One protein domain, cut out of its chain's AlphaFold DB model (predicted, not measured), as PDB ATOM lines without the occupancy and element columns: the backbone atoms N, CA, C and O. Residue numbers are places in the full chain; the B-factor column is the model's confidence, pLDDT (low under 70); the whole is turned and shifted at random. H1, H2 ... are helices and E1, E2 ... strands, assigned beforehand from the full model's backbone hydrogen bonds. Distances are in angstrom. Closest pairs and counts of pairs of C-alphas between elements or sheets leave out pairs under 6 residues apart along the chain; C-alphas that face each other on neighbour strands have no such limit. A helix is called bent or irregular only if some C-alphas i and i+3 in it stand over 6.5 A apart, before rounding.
ATOM      1  N   VAL A   8     170.906 146.374 166.025       55.94
ATOM      2  CA  VAL A   8     170.604 146.174 167.452       55.94
ATOM      3  C   VAL A   8     169.711 147.318 167.931       55.94
ATOM      4  O   VAL A   8     170.093 148.478 167.811       55.94
ATOM      5  N   LEU A   9     168.535 146.997 168.476       53.59
ATOM      6  CA  LEU A   9     167.619 147.965 169.084       53.59
ATOM      7  C   LEU A   9     167.591 147.761 170.600       53.59
ATOM      8  O   LEU A   9     167.317 146.654 171.061       53.59
ATOM      9  N   LEU A  10     167.846 148.827 171.351       61.78
ATOM     10  CA  LEU A  10     167.690 148.878 172.803       61.78
ATOM     11  C   LEU A  10     166.440 149.690 173.120       61.78
ATOM     12  O   LEU A  10     166.337 150.822 172.661       61.78
ATOM     13  N   ARG A  11     165.495 149.140 173.884       57.69
ATOM     14  CA  ARG A  11     164.281 149.859 174.303       57.69
ATOM     15  C   ARG A  11     164.372 150.244 175.773       57.69
ATOM     16  O   ARG A  11     164.777 149.425 176.594       57.69
ATOM     17  N   ILE A  12     163.965 151.471 176.077       63.03
ATOM     18  CA  ILE A  12     163.723 151.980 177.427       63.03
ATOM     19  C   ILE A  12     162.246 152.377 177.495       63.03
ATOM     20  O   ILE A  12     161.820 153.275 176.772       63.03
ATOM     21  N   ASP A  13     161.480 151.685 178.338       58.31
ATOM     22  CA  ASP A  13     160.075 152.001 178.622       58.31
ATOM     23  C   ASP A  13     159.986 152.896 179.865       58.31
ATOM     24  O   ASP A  13     160.440 152.515 180.949       58.31
ATOM     25  N   LEU A  14     159.437 154.101 179.695       57.72
ATOM     26  CA  LEU A  14     159.226 155.068 180.773       57.72
ATOM     27  C   LEU A  14     157.756 155.134 181.227       57.72
ATOM     28  O   LEU A  14     157.450 155.770 182.245       57.72
ATOM     29  N   ASP A  15     156.833 154.471 180.521       43.28
ATOM     30  CA  ASP A  15     155.392 154.640 180.709       43.28
ATOM     31  C   ASP A  15     154.769 153.703 181.742       43.28
ATOM     32  O   ASP A  15     153.769 154.081 182.349       43.28
ATOM     33  N   GLY A  16     155.434 152.608 182.113       42.12
ATOM     34  CA  GLY A  16     155.261 151.982 183.427       42.12
ATOM     35  C   GLY A  16     153.807 151.709 183.836       42.12
ATOM     36  O   GLY A  16     153.367 152.169 184.888       42.12
ATOM     37  N   HIS A  17     153.076 150.890 183.074       33.91
ATOM     38  CA  HIS A  17     151.822 150.290 183.556       33.91
ATOM     39  C   HIS A  17     152.032 149.158 184.585       33.91
ATOM     40  O   HIS A  17     151.072 148.524 185.019       33.91
ATOM     41  N   ARG A  18     153.267 148.928 185.052       29.25
ATOM     42  CA  ARG A  18     153.553 148.174 186.281       29.25
ATOM     43  C   ARG A  18     154.678 148.856 187.062       29.25
ATOM     44  O   ARG A  18     155.824 148.776 186.660       29.25
ATOM     45  N   SER A  19     154.304 149.480 188.180       24.98
ATOM     46  CA  SER A  19     155.132 149.906 189.321       24.98
ATOM     47  C   SER A  19     156.388 150.752 189.052       24.98
ATOM     48  O   SER A  19     157.365 150.337 188.440       24.98
ATOM     49  N   ILE A  20     156.388 151.923 189.688       28.17
ATOM     50  CA  ILE A  20     157.526 152.809 189.953       28.17
ATOM     51  C   ILE A  20     158.749 151.991 190.409       28.17
ATOM     52  O   ILE A  20     158.671 151.276 191.407       28.17
ATOM     53  N   GLY A  21     159.874 152.115 189.690       24.42
ATOM     54  CA  GLY A  21     161.197 151.723 190.194       24.42
ATOM     55  C   GLY A  21     162.138 150.948 189.267       24.42
ATOM     56  O   GLY A  21     163.242 150.631 189.706       24.42
ATOM     57  N   SER A  22     161.794 150.607 188.019       27.28
ATOM     58  CA  SER A  22     162.718 149.817 187.179       27.28
ATOM     59  C   SER A  22     162.590 150.112 185.685       27.28
ATOM     60  O   SER A  22     161.598 149.762 185.058       27.28
ATOM     61  N   VAL A  23     163.632 150.724 185.116       31.67
ATOM     62  CA  VAL A  23     163.862 150.790 183.666       31.67
ATOM     63  C   VAL A  23     164.233 149.385 183.185       31.67
ATOM     64  O   VAL A  23     165.263 148.849 183.593       31.67
ATOM     65  N   ALA A  24     163.402 148.771 182.344       31.83
ATOM     66  CA  ALA A  24     163.720 147.493 181.711       31.83
ATOM     67  C   ALA A  24     164.484 147.740 180.400       31.83
ATOM     68  O   ALA A  24     163.981 148.429 179.517       31.83
ATOM     69  N   ILE A  25     165.693 147.180 180.286       34.47
ATOM     70  CA  ILE A  25     166.495 147.159 179.055       34.47
ATOM     71  C   ILE A  25     166.311 145.782 178.412       34.47
ATOM     72  O   ILE A  25     166.669 144.765 179.007       34.47
ATOM     73  N   GLU A  26     165.774 145.733 177.195       31.23
ATOM     74  CA  GLU A  26     165.643 144.487 176.432       31.23
ATOM     75  C   GLU A  26     166.802 144.348 175.427       31.23
ATOM     76  O   GLU A  26     167.010 145.219 174.582       31.23
ATOM     77  N   ILE A  27     167.577 143.257 175.523       32.72
ATOM     78  CA  ILE A  27     168.688 142.914 174.615       32.72
ATOM     79  C   ILE A  27     168.403 141.544 173.994       32.72
ATOM     80  O   ILE A  27     168.266 140.552 174.708       32.72
ATOM     81  N   ARG A  28     168.388 141.445 172.659       30.45
ATOM     82  CA  ARG A  28     168.260 140.163 171.945       30.45
ATOM     83  C   ARG A  28     169.628 139.670 171.461       30.45
ATOM     84  O   ARG A  28     170.329 140.385 170.753       30.45
ATOM     85  N   ARG A  29     169.992 138.426 171.798       30.83
ATOM     86  CA  ARG A  29     171.221 137.751 171.339       30.83
ATOM     87  C   ARG A  29     170.880 136.554 170.448       30.83
ATOM     88  O   ARG A  29     170.224 135.620 170.892       30.83
ATOM     89  N   PRO A  60     168.700 157.301 188.917       45.47
ATOM     90  CA  PRO A  60     169.831 157.675 188.081       45.47
ATOM     91  C   PRO A  60     170.119 159.165 188.277       45.47
ATOM     92  O   PRO A  60     169.301 160.020 187.938       45.47
ATOM     93  N   SER A  61     171.295 159.490 188.819       54.50
ATOM     94  CA  SER A  61     171.856 160.818 188.605       54.50
ATOM     95  C   SER A  61     171.971 161.027 187.092       54.50
ATOM     96  O   SER A  61     172.244 160.076 186.354       54.50
ATOM     97  N   ASN A  62     171.774 162.256 186.608       57.03
ATOM     98  CA  ASN A  62     171.948 162.576 185.184       57.03
ATOM     99  C   ASN A  62     173.296 162.049 184.647       57.03
ATOM    100  O   ASN A  62     173.380 161.550 183.532       57.03
ATOM    101  N   GLU A  63     174.325 162.071 185.494       61.59
ATOM    102  CA  GLU A  63     175.664 161.541 185.241       61.59
ATOM    103  C   GLU A  63     175.685 160.034 184.922       61.59
ATOM    104  O   GLU A  63     176.378 159.608 184.002       61.59
ATOM    105  N   SER A  64     174.859 159.231 185.601       66.06
ATOM    106  CA  SER A  64     174.752 157.784 185.357       66.06
ATOM    107  C   SER A  64     174.091 157.474 184.012       66.06
ATOM    108  O   SER A  64     174.486 156.532 183.324       66.06
ATOM    109  N   LEU A  65     173.098 158.278 183.614       67.75
ATOM    110  CA  LEU A  65     172.443 158.142 182.312       67.75
ATOM    111  C   LEU A  65     173.396 158.517 181.171       67.75
ATOM    112  O   LEU A  65     173.493 157.774 180.197       67.75
ATOM    113  N   PHE A  66     174.121 159.632 181.290       70.50
ATOM    114  CA  PHE A  66     175.088 160.035 180.264       70.50
ATOM    115  C   PHE A  66     176.236 159.036 180.132       70.50
ATOM    116  O   PHE A  66     176.548 158.641 179.015       70.50
ATOM    117  N   ALA A  67     176.779 158.533 181.244       72.31
ATOM    118  CA  ALA A  67     177.815 157.502 181.205       72.31
ATOM    119  C   ALA A  67     177.331 156.211 180.515       72.31
ATOM    120  O   ALA A  67     178.072 155.588 179.751       72.31
ATOM    121  N   ALA A  68     176.073 155.817 180.746       76.62
ATOM    122  CA  ALA A  68     175.470 154.684 180.051       76.62
ATOM    123  C   ALA A  68     175.352 154.940 178.538       76.62
ATOM    124  O   ALA A  68     175.660 154.055 177.739       76.62
ATOM    125  N   LEU A  69     174.954 156.146 178.130       78.75
ATOM    126  CA  LEU A  69     174.858 156.528 176.719       78.75
ATOM    127  C   LEU A  69     176.235 156.570 176.042       78.75
ATOM    128  O   LEU A  69     176.381 156.004 174.954       78.75
ATOM    129  N   ASP A  70     177.251 157.127 176.704       79.56
ATOM    130  CA  ASP A  70     178.630 157.165 176.207       79.56
ATOM    131  C   ASP A  70     179.153 155.745 175.969       79.56
ATOM    132  O   ASP A  70     179.696 155.426 174.903       79.56
ATOM    133  N   TYR A  71     178.916 154.851 176.934       80.12
ATOM    134  CA  TYR A  71     179.243 153.436 176.801       80.12
ATOM    135  C   TYR A  71     178.524 152.796 175.604       80.12
ATOM    136  O   TYR A  71     179.166 152.125 174.792       80.12
ATOM    137  N   LEU A  72     177.219 153.034 175.439       79.12
ATOM    138  CA  LEU A  72     176.450 152.499 174.312       79.12
ATOM    139  C   LEU A  72     176.962 153.003 172.959       79.12
ATOM    140  O   LEU A  72     177.052 152.220 172.016       79.12
ATOM    141  N   ASN A  73     177.352 154.272 172.852       82.25
ATOM    142  CA  ASN A  73     177.938 154.823 171.629       82.25
ATOM    143  C   ASN A  73     179.329 154.239 171.342       82.25
ATOM    144  O   ASN A  73     179.640 153.937 170.187       82.25
ATOM    145  N   HIS A  74     180.139 153.983 172.372       82.31
ATOM    146  CA  HIS A  74     181.393 153.243 172.214       82.31
ATOM    147  C   HIS A  74     181.177 151.801 171.752       82.31
ATOM    148  O   HIS A  74     181.919 151.324 170.887       82.31
ATOM    149  N   VAL A  75     180.169 151.111 172.289       79.81
ATOM    150  CA  VAL A  75     179.779 149.774 171.820       79.81
ATOM    151  C   VAL A  75     179.329 149.849 170.363       79.81
ATOM    152  O   VAL A  75     179.848 149.100 169.539       79.81
ATOM    153  N   ALA A  76     178.445 150.788 170.022       79.88
ATOM    154  CA  ALA A  76     177.937 150.983 168.667       79.88
ATOM    155  C   ALA A  76     179.050 151.257 167.647       79.88
ATOM    156  O   ALA A  76     179.026 150.712 166.547       79.88
ATOM    157  N   ALA A  77     180.080 152.019 168.028       86.75
ATOM    158  CA  ALA A  77     181.240 152.295 167.179       86.75
ATOM    159  C   ALA A  77     182.049 151.041 166.797       86.75
ATOM    160  O   ALA A  77     182.776 151.064 165.804       86.75
ATOM    161  N   ARG A  78     181.956 149.966 167.591       86.12
ATOM    162  CA  ARG A  78     182.667 148.695 167.377       86.12
ATOM    163  C   ARG A  78     181.793 147.624 166.728       86.12
ATOM    164  O   ARG A  78     182.307 146.567 166.372       86.12
ATOM    165  N   GLN A  79     180.491 147.869 166.595       79.19
ATOM    166  CA  GLN A  79     179.577 146.942 165.941       79.19
ATOM    167  C   GLN A  79     179.645 147.108 164.422       79.19
ATOM    168  O   GLN A  79     179.698 148.216 163.897       79.19
ATOM    169  N   ALA A  80     179.608 145.983 163.706       78.06
ATOM    170  CA  ALA A  80     179.452 145.991 162.251       78.06
ATOM    171  C   ALA A  80     178.026 146.398 161.828       78.06
ATOM    172  O   ALA A  80     177.821 146.881 160.715       78.06
ATOM    173  N   SER A  81     177.052 146.208 162.721       76.50
ATOM    174  CA  SER A  81     175.654 146.581 162.523       76.50
ATOM    175  C   SER A  81     175.313 147.896 163.232       76.50
ATOM    176  O   SER A  81     175.835 148.145 164.322       76.50
ATOM    177  N   PRO A  82     174.383 148.702 162.686       77.19
ATOM    178  CA  PRO A  82     173.864 149.881 163.372       77.19
ATOM    179  C   PRO A  82     173.236 149.531 164.726       77.19
ATOM    180  O   PRO A  82     172.553 148.511 164.856       77.19
ATOM    181  N   VAL A  83     173.424 150.410 165.711       77.69
ATOM    182  CA  VAL A  83     172.785 150.325 167.030       77.69
ATOM    183  C   VAL A  83     171.855 151.521 167.203       77.69
ATOM    184  O   VAL A  83     172.251 152.652 166.922       77.69
ATOM    185  N   ALA A  84     170.632 151.277 167.666       79.31
ATOM    186  CA  ALA A  84     169.650 152.310 167.960       79.31
ATOM    187  C   ALA A  84     169.100 152.182 169.387       79.31
ATOM    188  O   ALA A  84     168.942 151.078 169.909       79.31
ATOM    189  N   LEU A  85     168.775 153.322 169.991       80.81
ATOM    190  CA  LEU A  85     168.091 153.447 171.271       80.81
ATOM    191  C   LEU A  85     166.666 153.964 171.038       80.81
ATOM    192  O   LEU A  85     166.483 155.076 170.548       80.81
ATOM    193  N   ALA A  86     165.667 153.163 171.395       80.12
ATOM    194  CA  ALA A  86     164.264 153.545 171.439       80.12
ATOM    195  C   ALA A  86     163.882 154.015 172.846       80.12
ATOM    196  O   ALA A  86     163.994 153.262 173.814       80.12
ATOM    197  N   LEU A  87     163.407 155.253 172.935       76.56
ATOM    198  CA  LEU A  87     162.881 155.865 174.145       76.56
ATOM    199  C   LEU A  87     161.365 155.968 174.024       76.56
ATOM    200  O   LEU A  87     160.859 156.782 173.247       76.56
ATOM    201  N   ASP A  88     160.663 155.152 174.800       74.88
ATOM    202  CA  ASP A  88     159.210 155.185 174.879       74.88
ATOM    203  C   ASP A  88     158.776 156.075 176.042       74.88
ATOM    204  O   ASP A  88     159.277 155.920 177.156       74.88
ATOM    205  N   GLY A  89     157.907 157.052 175.777       70.62
ATOM    206  CA  GLY A  89     157.459 158.001 176.796       70.62
ATOM    207  C   GLY A  89     158.440 159.151 177.067       70.62
ATOM    208  O   GLY A  89     158.522 159.654 178.189       70.62
ATOM    209  N   TYR A  90     159.175 159.636 176.054       72.69
ATOM    210  CA  TYR A  90     160.027 160.837 176.190       72.69
ATOM    211  C   TYR A  90     159.327 162.055 176.832       72.69
ATOM    212  O   TYR A  90     159.942 162.736 177.656       72.69
ATOM    213  N   PRO A  91     158.038 162.328 176.566       70.31
ATOM    214  CA  PRO A  91     157.313 163.404 177.245       70.31
ATOM    215  C   PRO A  91     157.294 163.271 178.776       70.31
ATOM    216  O   PRO A  91     157.316 164.277 179.483       70.31
ATOM    217  N   LYS A  92     157.321 162.048 179.310       68.88
ATOM    218  CA  LYS A  92     157.398 161.790 180.752       68.88
ATOM    219  C   LYS A  92     158.792 162.069 181.305       68.88
ATOM    220  O   LYS A  92     158.920 162.634 182.389       68.88
ATOM    221  N   LEU A  93     159.833 161.787 180.523       69.94
ATOM    222  CA  LEU A  93     161.197 162.221 180.838       69.94
ATOM    223  C   LEU A  93     161.277 163.755 180.964       69.94
ATOM    224  O   LEU A  93     161.922 164.264 181.879       69.94
ATOM    225  N   ARG A  94     160.551 164.493 180.110       70.69
ATOM    226  CA  ARG A  94     160.411 165.960 180.205       70.69
ATOM    227  C   ARG A  94     159.667 166.422 181.447       70.69
ATOM    228  O   ARG A  94     160.085 167.400 182.058       70.69
ATOM    229  N   GLN A  95     158.609 165.722 181.854       69.31
ATOM    230  CA  GLN A  95     157.908 166.038 183.105       69.31
ATOM    231  C   GLN A  95     158.816 165.881 184.331       69.31
ATOM    232  O   GLN A  95     158.715 166.671 185.265       69.31
ATOM    233  N   LEU A  96     159.720 164.897 184.318       67.06
ATOM    234  CA  LEU A  96     160.649 164.636 185.421       67.06
ATOM    235  C   LEU A  96     161.864 165.578 185.423       67.06
ATOM    236  O   LEU A  96     162.297 166.013 186.486       67.06
ATOM    237  N   GLY A  97     162.429 165.878 184.249       65.12
ATOM    238  CA  GLY A  97     163.677 166.641 184.110       65.12
ATOM    239  C   GLY A  97     163.515 168.124 183.753       65.12
ATOM    240  O   GLY A  97     164.506 168.858 183.719       65.12
ATOM    241  N   GLY A  98     162.292 168.580 183.470       69.25
ATOM    242  CA  GLY A  98     161.995 169.955 183.064       69.25
ATOM    243  C   GLY A  98     162.719 170.388 181.782       69.25
ATOM    244  O   GLY A  98     163.209 169.571 181.007       69.25
ATOM    245  N   ALA A  99     162.830 171.701 181.561       69.06
ATOM    246  CA  ALA A  99     163.434 172.272 180.347       69.06
ATOM    247  C   ALA A  99     164.924 171.914 180.148       69.06
ATOM    248  O   ALA A  99     165.438 171.973 179.031       69.06
ATOM    249  N   LEU A 100     165.626 171.528 181.220       72.50
ATOM    250  CA  LEU A 100     167.033 171.132 181.152       72.50
ATOM    251  C   LEU A 100     167.222 169.787 180.445       72.50
ATOM    252  O   LEU A 100     168.273 169.571 179.840       72.50
ATOM    253  N   ILE A 101     166.211 168.908 180.464       78.50
ATOM    254  CA  ILE A 101     166.318 167.597 179.823       78.50
ATOM    255  C   ILE A 101     166.393 167.708 178.302       78.50
ATOM    256  O   ILE A 101     167.118 166.944 177.678       78.50
ATOM    257  N   ASP A 102     165.705 168.682 177.702       81.12
ATOM    258  CA  ASP A 102     165.688 168.862 176.247       81.12
ATOM    259  C   ASP A 102     167.067 169.321 175.744       81.12
ATOM    260  O   ASP A 102     167.565 168.847 174.720       81.12
ATOM    261  N   GLN A 103     167.728 170.205 176.502       80.94
ATOM    262  CA  GLN A 103     169.090 170.663 176.210       80.94
ATOM    263  C   GLN A 103     170.122 169.552 176.420       80.94
ATOM    264  O   GLN A 103     170.974 169.318 175.562       80.94
ATOM    265  N   ALA A 104     170.018 168.837 177.541       78.69
ATOM    266  CA  ALA A 104     170.809 167.645 177.823       78.69
ATOM    267  C   ALA A 104     170.689 166.607 176.699       78.69
ATOM    268  O   ALA A 104     171.690 166.103 176.188       78.69
ATOM    269  N   PHE A 105     169.460 166.328 176.274       82.25
ATOM    270  CA  PHE A 105     169.182 165.346 175.243       82.25
ATOM    271  C   PHE A 105     169.715 165.788 173.877       82.25
ATOM    272  O   PHE A 105     170.317 164.992 173.159       82.25
ATOM    273  N   ARG A 106     169.616 167.078 173.539       84.69
ATOM    274  CA  ARG A 106     170.255 167.641 172.340       84.69
ATOM    275  C   ARG A 106     171.768 167.405 172.327       84.69
ATOM    276  O   ARG A 106     172.330 167.058 171.282       84.69
ATOM    277  N   ASN A 107     172.428 167.596 173.469       83.88
ATOM    278  CA  ASN A 107     173.866 167.363 173.599       83.88
ATOM    279  C   ASN A 107     174.201 165.881 173.412       83.88
ATOM    280  O   ASN A 107     175.151 165.566 172.698       83.88
ATOM    281  N   VAL A 108     173.373 164.977 173.948       83.31
ATOM    282  CA  VAL A 108     173.491 163.529 173.712       83.31
ATOM    283  C   VAL A 108     173.390 163.204 172.228       83.31
ATOM    284  O   VAL A 108     174.321 162.609 171.688       83.31
ATOM    285  N   LEU A 109     172.327 163.640 171.545       83.94
ATOM    286  CA  LEU A 109     172.144 163.375 170.113       83.94
ATOM    287  C   LEU A 109     173.345 163.852 169.283       83.94
ATOM    288  O   LEU A 109     173.732 163.211 168.312       83.94
ATOM    289  N   THR A 110     173.949 164.976 169.677       85.31
ATOM    290  CA  THR A 110     175.113 165.547 168.986       85.31
ATOM    291  C   THR A 110     176.410 164.796 169.313       85.31
ATOM    292  O   THR A 110     177.239 164.597 168.428       85.31
ATOM    293  N   GLY A 111     176.595 164.374 170.567       85.50
ATOM    294  CA  GLY A 111     177.804 163.697 171.049       85.50
ATOM    295  C   GLY A 111     177.895 162.209 170.695       85.50
ATOM    296  O   GLY A 111     178.984 161.643 170.748       85.50
ATOM    297  N   HIS A 112     176.784 161.580 170.293       85.06
ATOM    298  CA  HIS A 112     176.687 160.128 170.094       85.06
ATOM    299  C   HIS A 112     176.374 159.746 168.630       85.06
ATOM    300  O   HIS A 112     175.375 159.076 168.368       85.06
ATOM    301  N   PRO A 113     177.209 160.125 167.640       85.25
ATOM    302  CA  PRO A 113     176.893 159.955 166.217       85.25
ATOM    303  C   PRO A 113     176.886 158.494 165.741       85.25
ATOM    304  O   PRO A 113     176.543 158.229 164.589       85.25
ATOM    305  N   LYS A 114     177.327 157.540 166.573       86.62
ATOM    306  CA  LYS A 114     177.285 156.104 166.254       86.62
ATOM    307  C   LYS A 114     176.013 155.430 166.759       86.62
ATOM    308  O   LYS A 114     175.793 154.271 166.420       86.62
ATOM    309  N   LEU A 115     175.186 156.143 167.521       83.06
ATOM    310  CA  LEU A 115     173.927 155.651 168.059       83.06
ATOM    311  C   LEU A 115     172.749 156.307 167.326       83.06
ATOM    312  O   LEU A 115     172.656 157.529 167.241       83.06
ATOM    313  N   GLY A 116     171.843 155.494 166.787       83.31
ATOM    314  CA  GLY A 116     170.545 155.971 166.311       83.31
ATOM    315  C   GLY A 116     169.591 156.201 167.481       83.31
ATOM    316  O   GLY A 116     169.659 155.489 168.478       83.31
ATOM    317  N   PHE A 117     168.670 157.152 167.358       83.06
ATOM    318  CA  PHE A 117     167.649 157.404 168.375       83.06
ATOM    319  C   PHE A 117     166.259 157.312 167.755       83.06
ATOM    320  O   PHE A 117     166.004 157.883 166.696       83.06
ATOM    321  N   VAL A 118     165.367 156.599 168.432       84.19
ATOM    322  CA  VAL A 118     163.939 156.536 168.123       84.19
ATOM    323  C   VAL A 118     163.200 157.021 169.357       84.19
ATOM    324  O   VAL A 118     163.493 156.586 170.466       84.19
ATOM    325  N   ILE A 119     162.261 157.939 169.176       82.38
ATOM    326  CA  ILE A 119     161.461 158.483 170.268       82.38
ATOM    327  C   ILE A 119     159.998 158.225 169.943       82.38
ATOM    328  O   ILE A 119     159.551 158.577 168.852       82.38
ATOM    329  N   SER A 120     159.265 157.641 170.885       80.38
ATOM    330  CA  SER A 120     157.818 157.462 170.793       80.38
ATOM    331  C   SER A 120     157.079 158.249 171.874       80.38
ATOM    332  O   SER A 120     157.604 158.567 172.945       80.38
ATOM    333  N   GLY A 121     155.849 158.617 171.537       74.25
ATOM    334  CA  GLY A 121     154.943 159.423 172.343       74.25
ATOM    335  C   GLY A 121     153.697 159.757 171.529       74.25
ATOM    336  O   GLY A 121     153.673 159.542 170.313       74.25
ATOM    337  N   SER A 122     152.657 160.274 172.182       72.56
ATOM    338  CA  SER A 122     151.462 160.706 171.454       72.56
ATOM    339  C   SER A 122     151.753 161.944 170.597       72.56
ATOM    340  O   SER A 122     152.657 162.731 170.895       72.56
ATOM    341  N   GLU A 123     150.957 162.154 169.543       70.88
ATOM    342  CA  GLU A 123     151.115 163.305 168.643       70.88
ATOM    343  C   GLU A 123     151.086 164.633 169.409       70.88
ATOM    344  O   GLU A 123     151.960 165.478 169.224       70.88
ATOM    345  N   SER A 124     150.142 164.797 170.339       70.62
ATOM    346  CA  SER A 124     150.020 166.010 171.155       70.62
ATOM    347  C   SER A 124     151.259 166.288 172.008       70.62
ATOM    348  O   SER A 124     151.581 167.446 172.273       70.62
ATOM    349  N   GLN A 125     151.975 165.244 172.423       75.00
ATOM    350  CA  GLN A 125     153.168 165.378 173.244       75.00
ATOM    351  C   GLN A 125     154.444 165.622 172.423       75.00
ATOM    352  O   GLN A 125     155.347 166.313 172.898       75.00
ATOM    353  N   LEU A 126     154.534 165.060 171.214       80.12
ATOM    354  CA  LEU A 126     155.704 165.205 170.340       80.12
ATOM    355  C   LEU A 126     155.605 166.410 169.398       80.12
ATOM    356  O   LEU A 126     156.632 166.965 169.015       80.12
ATOM    357  N   SER A 127     154.397 166.865 169.063       80.94
ATOM    358  CA  SER A 127     154.166 167.988 168.146       80.94
ATOM    359  C   SER A 127     154.922 169.273 168.528       80.94
ATOM    360  O   SER A 127     155.569 169.847 167.646       80.94
ATOM    361  N   PRO A 128     154.982 169.702 169.810       83.06
ATOM    362  CA  PRO A 128     155.766 170.880 170.189       83.06
ATOM    363  C   PRO A 128     157.259 170.747 169.858       83.06
ATOM    364  O   PRO A 128     157.889 171.717 169.461       83.06
ATOM    365  N   ILE A 129     157.822 169.538 169.959       83.81
ATOM    366  CA  ILE A 129     159.239 169.257 169.672       83.81
ATOM    367  C   ILE A 129     159.547 169.459 168.180       83.81
ATOM    368  O   ILE A 129     160.644 169.881 167.813       83.81
ATOM    369  N   LEU A 130     158.573 169.131 167.329       81.69
ATOM    370  CA  LEU A 130     158.700 169.119 165.874       81.69
ATOM    371  C   LEU A 130     158.342 170.462 165.227       81.69
ATOM    372  O   LEU A 130     158.845 170.766 164.148       81.69
ATOM    373  N   THR A 131     157.466 171.246 165.857       85.50
ATOM    374  CA  THR A 131     156.890 172.467 165.266       85.50
ATOM    375  C   THR A 131     157.474 173.754 165.832       85.50
ATOM    376  O   THR A 131     157.579 174.739 165.099       85.50
ATOM    377  N   ASP A 132     157.890 173.767 167.100       88.00
ATOM    378  CA  ASP A 132     158.439 174.965 167.727       88.00
ATOM    379  C   ASP A 132     159.919 175.138 167.369       88.00
ATOM    380  O   ASP A 132     160.787 174.412 167.851       88.00
ATOM    381  N   SER A 133     160.215 176.152 166.554       88.62
ATOM    382  CA  SER A 133     161.585 176.508 166.164       88.62
ATOM    383  C   SER A 133     162.508 176.866 167.338       88.62
ATOM    384  O   SER A 133     163.728 176.776 167.198       88.62
ATOM    385  N   ALA A 134     161.949 177.252 168.491       88.31
ATOM    386  CA  ALA A 134     162.711 177.524 169.706       88.31
ATOM    387  C   ALA A 134     163.043 176.247 170.498       88.31
ATOM    388  O   ALA A 134     163.859 176.290 171.425       88.31
ATOM    389  N   HIS A 135     162.447 175.101 170.150       85.75
ATOM    390  CA  HIS A 135     162.663 173.854 170.869       85.75
ATOM    391  C   HIS A 135     164.101 173.331 170.663       85.75
ATOM    392  O   HIS A 135     164.569 173.260 169.524       85.75
ATOM    393  N   PRO A 136     164.820 172.870 171.712       85.75
ATOM    394  CA  PRO A 136     166.215 172.416 171.582       85.75
ATOM    395  C   PRO A 136     166.440 171.278 170.572       85.75
ATOM    396  O   PRO A 136     167.532 171.136 170.017       85.75
ATOM    397  N   LEU A 137     165.410 170.466 170.333       84.44
ATOM    398  CA  LEU A 137     165.431 169.341 169.393       84.44
ATOM    399  C   LEU A 137     164.838 169.670 168.014       84.44
ATOM    400  O   LEU A 137     164.761 168.782 167.163       84.44
ATOM    401  N   TYR A 138     164.431 170.918 167.775       85.88
ATOM    402  CA  TYR A 138     163.859 171.324 166.497       85.88
ATOM    403  C   TYR A 138     164.833 171.057 165.340       85.88
ATOM    404  O   TYR A 138     166.031 171.349 165.424       85.88
ATOM    405  N   GLY A 139     164.325 170.449 164.265       84.00
ATOM    406  CA  GLY A 139     165.116 170.067 163.091       84.00
ATOM    407  C   GLY A 139     166.138 168.944 163.327       84.00
ATOM    408  O   GLY A 139     166.977 168.701 162.462       84.00
ATOM    409  N   ARG A 140     166.111 168.271 164.488       83.62
ATOM    410  CA  ARG A 140     167.015 167.148 164.818       83.62
ATOM    411  C   ARG A 140     166.352 165.777 164.751       83.62
ATOM    412  O   ARG A 140     167.060 164.776 164.777       83.62
ATOM    413  N   LEU A 141     165.026 165.738 164.677       82.94
ATOM    414  CA  LEU A 141     164.233 164.517 164.623       82.94
ATOM    415  C   LEU A 141     163.443 164.474 163.320       82.94
ATOM    416  O   LEU A 141     162.948 165.498 162.850       82.94
ATOM    417  N   GLU A 142     163.302 163.277 162.766       78.94
ATOM    418  CA  GLU A 142     162.395 163.016 161.657       78.94
ATOM    419  C   GLU A 142     161.089 162.447 162.212       78.94
ATOM    420  O   GLU A 142     161.088 161.434 162.914       78.94
ATOM    421  N   ALA A 143     159.972 163.106 161.911       79.25
ATOM    422  CA  ALA A 143     158.662 162.655 162.352       79.25
ATOM    423  C   ALA A 143     158.178 161.482 161.494       79.25
ATOM    424  O   ALA A 143     158.162 161.554 160.262       79.25
ATOM    425  N   ARG A 144     157.744 160.406 162.151       77.75
ATOM    426  CA  ARG A 144     157.074 159.271 161.514       77.75
ATOM    427  C   ARG A 144     155.773 159.002 162.252       77.75
ATOM    428  O   ARG A 144     155.790 158.484 163.363       77.75
ATOM    429  N   ASN A 145     154.661 159.363 161.621       70.88
ATOM    430  CA  ASN A 145     153.338 159.098 162.168       70.88
ATOM    431  C   ASN A 145     152.960 157.644 161.887       70.88
ATOM    432  O   ASN A 145     153.085 157.165 160.756       70.88
ATOM    433  N   LEU A 146     152.535 156.945 162.935       72.00
ATOM    434  CA  LEU A 146     151.965 155.612 162.822       72.00
ATOM    435  C   LEU A 146     150.455 155.756 162.712       72.00
ATOM    436  O   LEU A 146     149.786 156.118 163.677       72.00
ATOM    437  N   GLU A 147     149.938 155.475 161.525       69.50
ATOM    438  CA  GLU A 147     148.501 155.438 161.298       69.50
ATOM    439  C   GLU A 147     147.898 154.150 161.876       69.50
ATOM    440  O   GLU A 147     148.569 153.106 161.901       69.50
TER     441      GLU A 147
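What this domain is: This is residues 8 to 29 and 60 to 147 of the 341 residues of an uncharacterized protein of Opitutaceae bacterium EW11 (UniProt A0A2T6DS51). A small sheet of three parallel strands has H1 running along one face, with H3 beside H1 and past the E3 edge. H2 and H4 sit near the ends of E2 and E3, and a long loop after E1 folds back to pair briefly with that edge strand. The printed part has 110 residues with four named helices and three named strands, in the order E1 H1 E2 H2 H3 E3 H4; the sheet's order is E1 E2 E3, and the class is mixed, helices and strands. The whole is compact, with a radius of gyration of the C-alphas of 14.1 A and spans of 36 by 34 by 34 A.

How they stand to each other: In the sheet, E2, residues 83 to 88, is the inner strand between E1, residues 8 to 13, and E3, residues 115 to 120. E1 and E2 are parallel at 18 degrees, with N 86 and O 10 within hydrogen-bond range at 2.7 A. E2 and E3 are parallel at 21 degrees, with N 85 and O 116 at 2.8 A. Residues 11 to 12 of E1 also pair, antiparallel, with residues 25 to 26. H1, residues 62 to 78, is on the sheet at a height of 10.2 A, making two layers, helix on one face of a sheet. It lies over E2 and, only just, with 3 C-alphas, over E3, and runs along the strands, at 13 degrees to E2 on the local plane. H3, residues 99 to 111, is close to H1 but not clearly touching, the closest C-alphas, of Phe 66 and Val 108, being 7.6 A apart; they run the same way at a shallow tilt of 21 degrees. H2, residues 90 to 97, only grazes the sheet with residues 90 to 93. H2 and H3 only just touch, with 3 pairs of C-alphas within 8 A, only at the corner by their link; the closest C-alphas are those of Arg 94 and Ile 101, 6.1 A. E2, H2, H3 and E3 form a strand-helix-strand unit, two parallel neighbour strands joined through helices, with a right-handed crossover. H4, residues 123 to 131, is not on the sheet; it is close to H2 but not clearly touching, about perpendicular at 80 degrees, the closest C-alphas being those of Pro 91 and Gln 125, 6.1 A. Every O i to N i+4 pair is within hydrogen-bond range in H2, against 12 of 13 in H1, 8 of 9 in H3 and 3 of 5 in H4.

Where its parts are: E1 begins at C-alpha 8, (170.604, 146.174, 167.452); E1, E2 and E3 each measure 16.4 A. H1 is 25.0 A long and H3 19.1 A. H4 ends at C-alpha 131, (156.890, 172.467, 165.266), and is only just irregular: C-alphas 125 and 128 are 6.8 A apart.

The domain as a whole: The two C-alphas farthest apart, of Arg 29 and Ala 134, are 40.7 A apart. Residues 30 to 59 are not printed, and C-alphas 29 and 60 are 26.1 A apart across this cut, in the link from E1 to H1. The links that are printed whole are tight. Residues 14 to 29 and 132 to 147 hold no named element. The mean pLDDT of the printed part is 70.1, with residues 8 to 29, 60 to 65, 92 to 93, 95 to 99 and 147 under 70.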